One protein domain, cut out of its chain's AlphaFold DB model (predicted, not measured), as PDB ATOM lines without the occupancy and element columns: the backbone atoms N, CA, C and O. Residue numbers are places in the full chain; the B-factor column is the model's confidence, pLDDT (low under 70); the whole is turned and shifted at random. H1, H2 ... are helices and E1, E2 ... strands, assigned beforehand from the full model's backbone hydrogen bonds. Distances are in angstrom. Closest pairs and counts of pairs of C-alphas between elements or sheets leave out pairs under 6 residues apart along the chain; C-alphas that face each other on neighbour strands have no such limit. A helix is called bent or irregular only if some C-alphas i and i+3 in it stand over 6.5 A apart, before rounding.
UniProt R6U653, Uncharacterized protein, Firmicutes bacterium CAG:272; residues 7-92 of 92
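What this domain is: This is residues 7 to 92 of the 92 residues of an uncharacterized protein of Firmicutes bacterium CAG:272 (UniProt R6U653). One twisted sheet of five strands makes a wall, with H2 packed on one face along E4 and E3 and the opposite face bare of named helices. The short helices H1 and H3 only graze the sheet. The printed part has 86 residues, with three named helices and five named strands in the order H1 E1 E2 E3 E4 H2 H3 E5, a mixed class of helices and strands. The sheet runs E4 E3 E2 E1 E5, all antiparallel, and E1 to E4 form a meander, each strand the antiparallel neighbour of the one before. The whole is compact, with a radius of gyration of the C-alphas of 12.3 A, and rounded, spanning 36 by 28 by 23 A.

How they stand to each other: H1, residues 7 to 12, only just is on the sheet, with 5 pairs of C-alphas within 10 A, and only grazes it with residues 9 to 12. E1, residues 18 to 23, and E2, residues 26 to 34, form a hairpin, with N 21 and O 28 3.0 A apart, within hydrogen-bond range. E2 and E3, residues 40 to 46, form the next hairpin, with N 31 and O 43 at 2.8 A. E3 and E4, residues 53 to 59, form a third, with N 42 and O 57 at 2.9 A. H2, residues 62 to 70, is on the sheet at a height of 8.2 A, over E4, and runs along the strands, at 21 degrees to E4 on the local plane. Its closest C-alphas to E4 are those of Cys 65 and Val 57, 5.8 A apart. H1 and H2 are close but not clearly touching: the closest C-alphas, of Ile 10 and Val 66, are 7.5 A apart. H3, residues 80 to 86, only just touches H2, with 3 pairs of C-alphas within 8 A, the closest being Glu 70 and Ile 80 at 5.9 A. E5, residues 87 to 91, is an edge strand beside E1, with N 22 and O 88 at 2.8 A. Each O i to N i+4 pair is within hydrogen-bond range in H1 and H2; in H3 this holds for 1 of 3, and for 3 of 4 O i to N i+3 pairs.

Where its parts are: From first to last C-alpha, H1 measures 8.5 A, E1 16.3 A, E2 26.8 A, E3 20.3 A, E4 17.2 A, H2 12.6 A, H3 9.7 A and E5 12.3 A. H3 is irregular, with C-alphas 82 and 85 at 7.8 A. H1 begins at C-alpha 7 (199.283, 158.401, 164.375), and E5 ends at C-alpha 91 (212.795, 151.990, 158.665).

The domain as a whole: The C-alphas of Asp 37 and Asp 85 are the two farthest apart, 36.7 A. The printed part has no cut, and no link is long. Mean pLDDT of the printed part is 94.9; residue 92, the chain's last, is under 70.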
ATOM      1  N   ASP A   7     199.727 157.325 165.259       94.62
ATOM      2  CA  ASP A   7     199.283 158.401 164.375       94.62
ATOM      3  C   ASP A   7     200.326 158.714 163.294       94.62
ATOM      4  O   ASP A   7     199.974 158.863 162.127       94.62
ATOM      5  N   GLU A   8     201.616 158.790 163.637       93.38
ATOM      6  CA  GLU A   8     202.694 158.973 162.651       93.38
ATOM      7  C   GLU A   8     202.748 157.803 161.662       93.38
ATOM      8  O   GLU A   8     202.854 158.008 160.446       93.38
ATOM      9  N   PHE A   9     202.589 156.575 162.166       94.44
ATOM     10  CA  PHE A   9     202.554 155.376 161.340       94.44
ATOM     11  C   PHE A   9     201.389 155.417 160.346       94.44
ATOM     12  O   PHE A   9     201.612 155.270 159.146       94.44
ATOM     13  N   ILE A  10     200.164 155.671 160.807       95.56
ATOM     14  CA  ILE A  10     198.971 155.700 159.955       95.56
ATOM     15  C   ILE A  10     199.005 156.881 158.978       95.56
ATOM     16  O   ILE A  10     198.734 156.704 157.790       95.56
ATOM     17  N   ASN A  11     199.405 158.075 159.428       93.44
ATOM     18  CA  ASN A  11     199.465 159.265 158.575       93.44
ATOM     19  C   ASN A  11     200.411 159.086 157.380       93.44
ATOM     20  O   ASN A  11     200.123 159.564 156.280       93.44
ATOM     21  N   SER A  12     201.512 158.357 157.557       92.00
ATOM     22  CA  SER A  12     202.450 158.075 156.464       92.00
ATOM     23  C   SER A  12     201.820 157.277 155.307       92.00
ATOM     24  O   SER A  12     202.186 157.465 154.142       92.00
ATOM     25  N   LEU A  13     200.799 156.455 155.595       94.06
ATOM     26  CA  LEU A  13     200.088 155.647 154.601       94.06
ATOM     27  C   LEU A  13     199.282 156.528 153.631       94.06
ATOM     28  O   LEU A  13     198.883 156.082 152.557       94.06
ATOM     29  N   PHE A  14     199.078 157.809 153.958       91.31
ATOM     30  CA  PHE A  14     198.355 158.752 153.112       91.31
ATOM     31  C   PHE A  14     199.214 159.465 152.059       91.31
ATOM     32  O   PHE A  14     198.650 160.176 151.223       91.31
ATOM     33  N   ILE A  15     200.541 159.296 152.046       81.88
ATOM     34  CA  ILE A  15     201.436 160.061 151.159       81.88
ATOM     35  C   ILE A  15     202.022 159.137 150.083       81.88
ATOM     36  O   ILE A  15     201.569 159.188 148.939       81.88
ATOM     37  N   ASN A  16     202.968 158.284 150.475       71.94
ATOM     38  CA  ASN A  16     203.507 157.088 149.817       71.94
ATOM     39  C   ASN A  16     204.322 156.394 150.917       71.94
ATOM     40  O   ASN A  16     205.179 157.038 151.516       71.94
ATOM     41  N   CYS A  17     204.001 155.145 151.234       83.31
ATOM     42  CA  CYS A  17     204.579 154.438 152.376       83.31
ATOM     43  C   CYS A  17     205.642 153.467 151.878       83.31
ATOM     44  O   CYS A  17     205.370 152.746 150.926       83.31
ATOM     45  N   ASP A  18     206.789 153.415 152.543       91.69
ATOM     46  CA  ASP A  18     207.751 152.314 152.478       91.69
ATOM     47  C   ASP A  18     208.290 152.124 153.900       91.69
ATOM     48  O   ASP A  18     209.226 152.800 154.311       91.69
ATOM     49  N   LYS A  19     207.651 151.249 154.680       93.12
ATOM     50  CA  LYS A  19     208.020 151.003 156.077       93.12
ATOM     51  C   LYS A  19     208.470 149.580 156.302       93.12
ATOM     52  O   LYS A  19     207.779 148.642 155.903       93.12
ATOM     53  N   GLU A  20     209.551 149.440 157.056       95.50
ATOM     54  CA  GLU A  20     209.965 148.169 157.644       95.50
ATOM     55  C   GLU A  20     209.677 148.185 159.142       95.50
ATOM     56  O   GLU A  20     210.020 149.141 159.844       95.50
ATOM     57  N   PHE A  21     209.041 147.134 159.646       96.62
ATOM     58  CA  PHE A  21     208.775 147.003 161.074       96.62
ATOM     59  C   PHE A  21     208.777 145.541 161.525       96.62
ATOM     60  O   PHE A  21     208.542 144.619 160.743       96.62
ATOM     61  N   LEU A  22     209.029 145.341 162.815       97.19
ATOM     62  CA  LEU A  22     209.059 144.051 163.487       97.19
ATOM     63  C   LEU A  22     207.796 143.864 164.338       97.19
ATOM     64  O   LEU A  22     207.416 144.768 165.082       97.19
ATOM     65  N   TYR A  23     207.199 142.675 164.276       96.81
ATOM     66  CA  TYR A  23     206.159 142.193 165.188       96.81
ATOM     67  C   TYR A  23     206.458 140.735 165.565       96.81
ATOM     68  O   TYR A  23     206.489 139.870 164.693       96.81
ATOM     69  N   LYS A  24     206.693 140.461 166.859       89.75
ATOM     70  CA  LYS A  24     206.977 139.116 167.417       89.75
ATOM     71  C   LYS A  24     207.939 138.274 166.561       89.75
ATOM     72  O   LYS A  24     207.576 137.219 166.047       89.75
ATOM     73  N   ASP A  25     209.154 138.787 166.385       92.00
ATOM     74  CA  ASP A  25     210.252 138.178 165.614       92.00
ATOM     75  C   ASP A  25     210.032 138.075 164.095       92.00
ATOM     76  O   ASP A  25     210.911 137.602 163.374       92.00
ATOM     77  N   LYS A  26     208.895 138.557 163.578       96.25
ATOM     78  CA  LYS A  26     208.626 138.639 162.143       96.25
ATOM     79  C   LYS A  26     208.786 140.061 161.651       96.25
ATOM     80  O   LYS A  26     208.264 141.003 162.244       96.25
ATOM     81  N   ARG A  27     209.493 140.198 160.539       97.31
ATOM     82  CA  ARG A  27     209.731 141.476 159.883       97.31
ATOM     83  C   ARG A  27     208.758 141.651 158.728       97.31
ATOM     84  O   ARG A  27     208.495 140.702 157.994       97.31
ATOM     85  N   TYR A  28     208.246 142.860 158.560       97.75
ATOM     86  CA  TYR A  28     207.259 143.198 157.546       97.75
ATOM     87  C   TYR A  28     207.692 144.423 156.757       97.75
ATOM     88  O   TYR A  28     208.265 145.353 157.312       97.75
ATOM     89  N   MET A  29     207.369 144.412 155.467       96.69
ATOM     90  CA  MET A  29     207.500 145.548 154.562       96.69
ATOM     91  C   MET A  29     206.099 146.007 154.160       96.69
ATOM     92  O   MET A  29     205.349 145.231 153.561       96.69
ATOM     93  N   LEU A  30     205.744 147.251 154.482       97.12
ATOM     94  CA  LEU A  30     204.489 147.892 154.095       97.12
ATOM     95  C   LEU A  30     204.769 148.977 153.062       97.12
ATOM     96  O   LEU A  30     205.447 149.962 153.348       97.12
ATOM     97  N   GLN A  31     204.212 148.799 151.870       96.12
ATOM     98  CA  GLN A  31     204.448 149.673 150.732       96.12
ATOM     99  C   GLN A  31     203.147 150.236 150.187       96.12
ATOM    100  O   GLN A  31     202.141 149.529 150.076       96.12
ATOM    101  N   GLY A  32     203.186 151.500 149.789       95.62
ATOM    102  CA  GLY A  32     202.040 152.242 149.305       95.62
ATOM    103  C   GLY A  32     202.386 153.106 148.100       95.62
ATOM    104  O   GLY A  32     203.192 154.025 148.227       95.62
ATOM    105  N   TRP A  33     201.756 152.861 146.947       95.19
ATOM    106  CA  TRP A  33     202.059 153.577 145.700       95.19
ATOM    107  C   TRP A  33     200.816 153.894 144.860       95.19
ATOM    108  O   TRP A  33     199.803 153.193 144.900       95.19
ATOM    109  N   LEU A  34     200.905 154.964 144.059       95.31
ATOM    110  CA  LEU A  34     199.891 155.324 143.065       95.31
ATOM    111  C   LEU A  34     200.158 154.591 141.740       95.31
ATOM    112  O   LEU A  34     201.234 154.701 141.152       95.31
ATOM    113  N   ASN A  35     199.165 153.860 141.251       95.06
ATOM    114  CA  ASN A  35     199.193 153.185 139.961       95.06
ATOM    115  C   ASN A  35     198.924 154.168 138.811       95.06
ATOM    116  O   ASN A  35     198.345 155.242 138.981       95.06
ATOM    117  N   LYS A  36     199.290 153.761 137.588       96.12
ATOM    118  CA  LYS A  36     199.104 154.573 136.369       96.12
ATOM    119  C   LYS A  36     197.638 154.898 136.056       96.12
ATOM    120  O   LYS A  36     197.378 155.859 135.342       96.12
ATOM    121  N   ASP A  37     196.700 154.101 136.559       96.25
ATOM    122  CA  ASP A  37     195.256 154.291 136.385       96.25
ATOM    123  C   ASP A  37     194.624 155.210 137.450       96.25
ATOM    124  O   ASP A  37     193.406 155.405 137.461       96.25
ATOM    125  N   GLY A  38     195.444 155.783 138.340       94.31
ATOM    126  CA  GLY A  38     195.007 156.662 139.421       94.31
ATOM    127  C   GLY A  38     194.491 155.933 140.662       94.31
ATOM    128  O   GLY A  38     194.001 156.595 141.573       94.31
ATOM    129  N   THR A  39     194.582 154.602 140.729       96.88
ATOM    130  CA  THR A  39     194.319 153.853 141.967       96.88
ATOM    131  C   THR A  39     195.538 153.855 142.883       96.88
ATOM    132  O   THR A  39     196.674 153.901 142.423       96.88
ATOM    133  N   TYR A  40     195.318 153.789 144.189       96.88
ATOM    134  CA  TYR A  40     196.350 153.608 145.199       96.88
ATOM    135  C   TYR A  40     196.372 152.152 145.666       96.88
ATOM    136  O   TYR A  40     195.322 151.596 146.000       96.88
ATOM    137  N   THR A  41     197.556 151.546 145.702       97.12
ATOM    138  CA  THR A  41     197.773 150.211 146.267       97.12
ATOM    139  C   THR A  41     198.508 150.325 147.589       97.12
ATOM    140  O   THR A  41     199.537 150.989 147.645       97.12
ATOM    141  N   LEU A  42     198.009 149.624 148.606       97.75
ATOM    142  CA  LEU A  42     198.700 149.368 149.864       97.75
ATOM    143  C   LEU A  42     198.941 147.857 149.982       97.75
ATOM    144  O   LEU A  42     198.003 147.062 149.871       97.75
ATOM    145  N   ARG A  43     200.200 147.456 150.157       97.69
ATOM    146  CA  ARG A  43     200.640 146.056 150.166       97.69
ATOM    147  C   ARG A  43     201.563 145.811 151.345       97.69
ATOM    148  O   ARG A  43     202.507 146.566 151.542       97.69
ATOM    149  N   MET A  44     201.329 144.718 152.060       98.06
ATOM    150  CA  MET A  44     202.228 144.241 153.102       98.06
ATOM    151  C   MET A  44     202.768 142.861 152.754       98.06
ATOM    152  O   MET A  44     202.013 141.959 152.372       98.06
ATOM    153  N   ASN A  45     204.070 142.698 152.942       97.50
ATOM    154  CA  ASN A  45     204.776 141.436 152.816       97.50
ATOM    155  C   ASN A  45     205.479 141.097 154.125       97.50
ATOM    156  O   ASN A  45     205.987 141.989 154.798       97.50
ATOM    157  N   GLU A  46     205.551 139.812 154.458       97.31
ATOM    158  CA  GLU A  46     206.530 139.337 155.439       97.31
ATOM    159  C   GLU A  46     207.909 139.300 154.763       97.31
ATOM    160  O   GLU A  46     208.027 138.808 153.642       97.31
ATOM    161  N   ILE A  47     208.948 139.829 155.409       96.00
ATOM    162  CA  ILE A  47     210.331 139.760 154.930       96.00
ATOM    163  C   ILE A  47     210.900 138.402 155.346       96.00
ATOM    164  O   ILE A  47     211.501 138.240 156.407       96.00
ATOM    165  N   SER A  48     210.670 137.415 154.489       94.50
ATOM    166  CA  SER A  48     211.180 136.048 154.598       94.50
ATOM    167  C   SER A  48     211.596 135.527 153.219       94.50
ATOM    168  O   SER A  48     211.431 136.224 152.215       94.50
ATOM    169  N   GLU A  49     212.152 134.314 153.151       92.31
ATOM    170  CA  GLU A  49     212.671 133.716 151.906       92.31
ATOM    171  C   GLU A  49     211.644 133.737 150.759       92.31
ATOM    172  O   GLU A  49     211.970 134.132 149.643       92.31
ATOM    173  N   GLU A  50     210.382 133.426 151.060       92.69
ATOM    174  CA  GLU A  50     209.279 133.418 150.087       92.69
ATOM    175  C   GLU A  50     208.592 134.786 149.930       92.69
ATOM    176  O   GLU A  50     207.779 134.989 149.028       92.69
ATOM    177  N   SER A  51     208.892 135.730 150.827       93.56
ATOM    178  CA  SER A  51     208.321 137.080 150.871       93.56
ATOM    179  C   SER A  51     206.796 137.138 150.629       93.56
ATOM    180  O   SER A  51     206.328 137.875 149.747       93.56
ATOM    181  N   PRO A  52     205.985 136.356 151.372       97.00
ATOM    182  CA  PRO A  52     204.563 136.208 151.088       97.00
ATOM    183  C   PRO A  52     203.817 137.536 151.243       97.00
ATOM    184  O   PRO A  52     204.092 138.327 152.147       97.00
ATOM    185  N   VAL A  53     202.836 137.766 150.367       97.81
ATOM    186  CA  VAL A  53     201.903 138.895 150.497       97.81
ATOM    187  C   VAL A  53     200.872 138.544 151.560       97.81
ATOM    188  O   VAL A  53     200.100 137.604 151.383       97.81
ATOM    189  N   VAL A  54     200.845 139.316 152.643       97.31
ATOM    190  CA  VAL A  54     199.925 139.113 153.774       97.31
ATOM    191  C   VAL A  54     198.772 140.118 153.776       97.31
ATOM    192  O   VAL A  54     197.732 139.867 154.377       97.31
ATOM    193  N   PHE A  55     198.918 141.228 153.051       98.31
ATOM    194  CA  PHE A  55     197.856 142.204 152.829       98.31
ATOM    195  C   PHE A  55     198.020 142.864 151.459       98.31
ATOM    196  O   PHE A  55     199.136 143.184 151.046       98.31
ATOM    197  N   LEU A  56     196.910 143.083 150.755       98.06
ATOM    198  CA  LEU A  56     196.887 143.815 149.493       98.06
ATOM    199  C   LEU A  56     195.509 144.431 149.273       98.06
ATOM    200  O   LEU A  56     194.515 143.713 149.167       98.06
ATOM    201  N   VAL A  57     195.463 145.753 149.134       98.31
ATOM    202  CA  VAL A  57     194.253 146.482 148.748       98.31
ATOM    203  C   VAL A  57     194.609 147.531 147.707       98.31
ATOM    204  O   VAL A  57     195.561 148.289 147.873       98.31
ATOM    205  N   THR A  58     193.809 147.589 146.643       98.00
ATOM    206  CA  THR A  58     193.900 148.610 145.598       98.00
ATOM    207  C   THR A  58     192.550 149.291 145.438       98.00
ATOM    208  O   THR A  58     191.534 148.622 145.241       98.00
ATOM    209  N   ASN A  59     192.519 150.621 145.516       98.25
ATOM    210  CA  ASN A  59     191.295 151.403 145.359       98.25
ATOM    211  C   ASN A  59     191.594 152.804 144.806       98.25
ATOM    212  O   ASN A  59     192.709 153.299 144.924       98.25
ATOM    213  N   LYS A  60     190.604 153.460 144.192       96.75
ATOM    214  CA  LYS A  60     190.710 154.873 143.788       96.75
ATOM    215  C   LYS A  60     190.776 155.820 144.984       96.75
ATOM    216  O   LYS A  60     191.392 156.875 144.880       96.75
ATOM    217  N   ASP A  61     190.133 155.459 146.087       96.19
ATOM    218  CA  ASP A  61     190.192 156.214 147.329       96.19
ATOM    219  C   ASP A  61     191.332 155.690 148.208       96.19
ATOM    220  O   ASP A  61     191.331 154.535 148.640       96.19
ATOM    221  N   ARG A  62     192.317 156.550 148.479       96.06
ATOM    222  CA  ARG A  62     193.439 156.219 149.360       96.06
ATOM    223  C   ARG A  62     192.971 155.950 150.788       96.06
ATOM    224  O   ARG A  62     193.474 155.015 151.404       96.06
ATOM    225  N   ALA A  63     191.999 156.716 151.286       96.62
ATOM    226  CA  ALA A  63     191.477 156.540 152.638       96.62
ATOM    227  C   ALA A  63     190.837 155.161 152.810       96.62
ATOM    228  O   ALA A  63     191.024 154.525 153.841       96.62
ATOM    229  N   TYR A  64     190.186 154.645 151.765       97.94
ATOM    230  CA  TYR A  64     189.656 153.285 151.767       97.94
ATOM    231  C   TYR A  64     190.754 152.228 151.957       97.94
ATOM    232  O   TYR A  64     190.569 151.277 152.714       97.94
ATOM    233  N   CYS A  65     191.903 152.365 151.286       97.81
ATOM    234  CA  CYS A  65     193.011 151.416 151.446       97.81
ATOM    235  C   CYS A  65     193.587 151.443 152.865       97.81
ATOM    236  O   CYS A  65     193.842 150.379 153.428       97.81
ATOM    237  N   VAL A  66     193.761 152.641 153.437       97.44
ATOM    238  CA  VAL A  66     194.267 152.811 154.806       97.44
ATOM    239  C   VAL A  66     193.273 152.247 155.822       97.44
ATOM    240  O   VAL A  66     193.651 151.390 156.615       97.44
ATOM    241  N   GLN A  67     191.984 152.571 155.688       98.31
ATOM    242  CA  GLN A  67     190.925 152.010 156.527       98.31
ATOM    243  C   GLN A  67     190.918 150.474 156.484       98.31
ATOM    244  O   GLN A  67     190.776 149.812 157.509       98.31
ATOM    245  N   LYS A  68     191.092 149.872 155.299       98.44
ATOM    246  CA  LYS A  68     191.137 148.408 155.181       98.44
ATOM    247  C   LYS A  68     192.355 147.790 155.853       98.44
ATOM    248  O   LYS A  68     192.259 146.645 156.276       98.44
ATOM    249  N   PHE A  69     193.469 148.509 155.936       98.06
ATOM    250  CA  PHE A  69     194.640 148.069 156.687       98.06
ATOM    251  C   PHE A  69     194.396 148.166 158.197       98.06
ATOM    252  O   PHE A  69     194.654 147.204 158.913       98.06
ATOM    253  N   GLU A  70     193.830 149.278 158.663       98.06
ATOM    254  CA  GLU A  70     193.467 149.491 160.069       98.06
ATOM    255  C   GLU A  70     192.496 148.422 160.601       98.06
ATOM    256  O   GLU A  70     192.647 147.939 161.722       98.06
ATOM    257  N   GLU A  71     191.522 148.019 159.780       98.38
ATOM    258  CA  GLU A  71     190.523 146.989 160.101       98.38
ATOM    259  C   GLU A  71     191.059 145.550 159.972       98.38
ATOM    260  O   GLU A  71     190.399 144.602 160.408       98.38
ATOM    261  N   ALA A  72     192.213 145.346 159.331       98.12
ATOM    262  CA  ALA A  72     192.706 144.010 159.024       98.12
ATOM    263  C   ALA A  72     193.345 143.338 160.248       98.12
ATOM    264  O   ALA A  72     194.188 143.901 160.943       98.12
ATOM    265  N   LEU A  73     192.982 142.072 160.468       97.88
ATOM    266  CA  LEU A  73     193.466 141.253 161.582       97.88
ATOM    267  C   LEU A  73     194.817 140.593 161.259       97.88
ATOM    268  O   LEU A  73     194.931 139.367 161.200       97.88
ATOM    269  N   LEU A  74     195.828 141.416 160.979       96.94
ATOM    270  CA  LEU A  74     197.123 140.992 160.431       96.94
ATOM    271  C   LEU A  74     198.110 140.488 161.495       96.94
ATOM    272  O   LEU A  74     199.076 139.806 161.157       96.94
ATOM    273  N   PHE A  75     197.860 140.789 162.769       96.25
ATOM    274  CA  PHE A  75     198.820 140.592 163.856       96.25
ATOM    275  C   PHE A  75     198.309 139.540 164.847       96.25
ATOM    276  O   PHE A  75     197.771 139.858 165.899       96.25
ATOM    277  N   ASP A  76     198.410 138.256 164.494       95.19
ATOM    278  CA  ASP A  76     197.824 137.137 165.261       95.19
ATOM    279  C   ASP A  76     196.318 137.304 165.540       95.19
ATOM    280  O   ASP A  76     195.834 137.065 166.648       95.19
ATOM    281  N   GLY A  77     195.566 137.743 164.529       96.31
ATOM    282  CA  GLY A  77     194.129 137.981 164.667       96.31
ATOM    283  C   GLY A  77     193.777 139.320 165.323       96.31
ATOM    284  O   GLY A  77     192.618 139.520 165.676       96.31
ATOM    285  N   LYS A  78     194.751 140.222 165.475       97.62
ATOM    286  CA  LYS A  78     194.582 141.575 166.011       97.62
ATOM    287  C   LYS A  78     194.735 142.649 164.934       97.62
ATOM    288  O   LYS A  78     195.432 142.432 163.938       97.62
ATOM    289  N   THR A  79     194.116 143.805 165.169       98.19
ATOM    290  CA  THR A  79     194.328 145.019 164.365       98.19
ATOM    291  C   THR A  79     195.690 145.651 164.658       98.19
ATOM    292  O   THR A  79     196.364 145.277 165.620       98.19
ATOM    293  N   ILE A  80     196.093 146.638 163.850       97.62
ATOM    294  CA  ILE A  80     197.301 147.437 164.119       97.62
ATOM    295  C   ILE A  80     197.231 148.147 165.480       97.62
ATOM    296  O   ILE A  80     198.242 148.234 166.168       97.62
ATOM    297  N   TYR A  81     196.039 148.582 165.892       97.75
ATOM    298  CA  TYR A  81     195.800 149.260 167.168       97.75
ATOM    299  C   TYR A  81     195.985 148.320 168.358       97.75
ATOM    300  O   TYR A  81     196.672 148.639 169.318       97.75
ATOM    301  N   ASP A  82     195.432 147.113 168.267       97.75
ATOM    302  CA  ASP A  82     195.542 146.093 169.316       97.75
ATOM    303  C   ASP A  82     196.965 145.513 169.461       97.75
ATOM    304  O   ASP A  82     197.278 144.842 170.453       97.75
ATOM    305  N   ALA A  83     197.792 145.677 168.427       96.62
ATOM    306  CA  ALA A  83     199.147 145.147 168.338       96.62
ATOM    307  C   ALA A  83     200.226 146.230 168.461       96.62
ATOM    308  O   ALA A  83     201.408 145.888 168.456       96.62
ATOM    309  N   GLU A  84     199.854 147.511 168.574       95.94
ATOM    310  CA  GLU A  84     200.801 148.616 168.431       95.94
ATOM    311  C   GLU A  84     201.969 148.517 169.418       95.94
ATOM    312  O   GLU A  84     203.107 148.805 169.054       95.94
ATOM    313  N   ASP A  85     201.721 148.082 170.653       95.31
ATOM    314  CA  ASP A  85     202.727 147.973 171.715       95.31
ATOM    315  C   ASP A  85     203.792 146.905 171.439       95.31
ATOM    316  O   ASP A  85     204.918 147.024 171.920       95.31
ATOM    317  N   ASP A  86     203.469 145.919 170.602       96.50
ATOM    318  CA  ASP A  86     204.364 144.831 170.204       96.50
ATOM    319  C   ASP A  86     205.136 145.150 168.903       96.50
ATOM    320  O   ASP A  86     205.877 144.299 168.397       96.50
ATOM    321  N   ILE A  87     204.960 146.352 168.335       96.62
ATOM    322  CA  ILE A  87     205.550 146.759 167.052       96.62
ATOM    323  C   ILE A  87     206.745 147.690 167.252       96.62
ATOM    324  O   ILE A  87     206.662 148.703 167.952       96.62
ATOM    325  N   THR A  88     207.845 147.385 166.560       96.50
ATOM    326  CA  THR A  88     209.021 148.260 166.441       96.50
ATOM    327  C   THR A  88     209.240 148.647 164.984       96.50
ATOM    328  O   THR A  88     209.442 147.772 164.149       96.50
ATOM    329  N   VAL A  89     209.218 149.942 164.675       93.81
ATOM    330  CA  VAL A  89     209.529 150.455 163.333       93.81
ATOM    331  C   VAL A  89     211.048 150.518 163.158       93.81
ATOM    332  O   VAL A  89     211.738 151.122 163.977       93.81
ATOM    333  N   GLU A  90     211.567 149.868 162.115       88.94
ATOM    334  CA  GLU A  90     213.005 149.765 161.823       88.94
ATOM    335  C   GLU A  90     213.446 150.727 160.704       88.94
ATOM    336  O   GLU A  90     214.588 151.191 160.713       88.94
ATOM    337  N   TYR A  91     212.551 151.052 159.764       79.19
ATOM    338  CA  TYR A  91     212.795 151.990 158.665       79.19
ATOM    339  C   TYR A  91     211.518 152.755 158.294       79.19
ATOM    340  O   TYR A  91     210.439 152.156 158.228       79.19
ATOM    341  N   ASP A  92     211.676 154.058 158.055       67.31
ATOM    342  CA  ASP A  92     210.649 155.023 157.651       67.31
ATOM    343  C   ASP A  92     211.238 156.068 156.688       67.31
ATOM    344  O   ASP A  92     212.369 156.543 156.970       67.31
TER     345      ASP A  92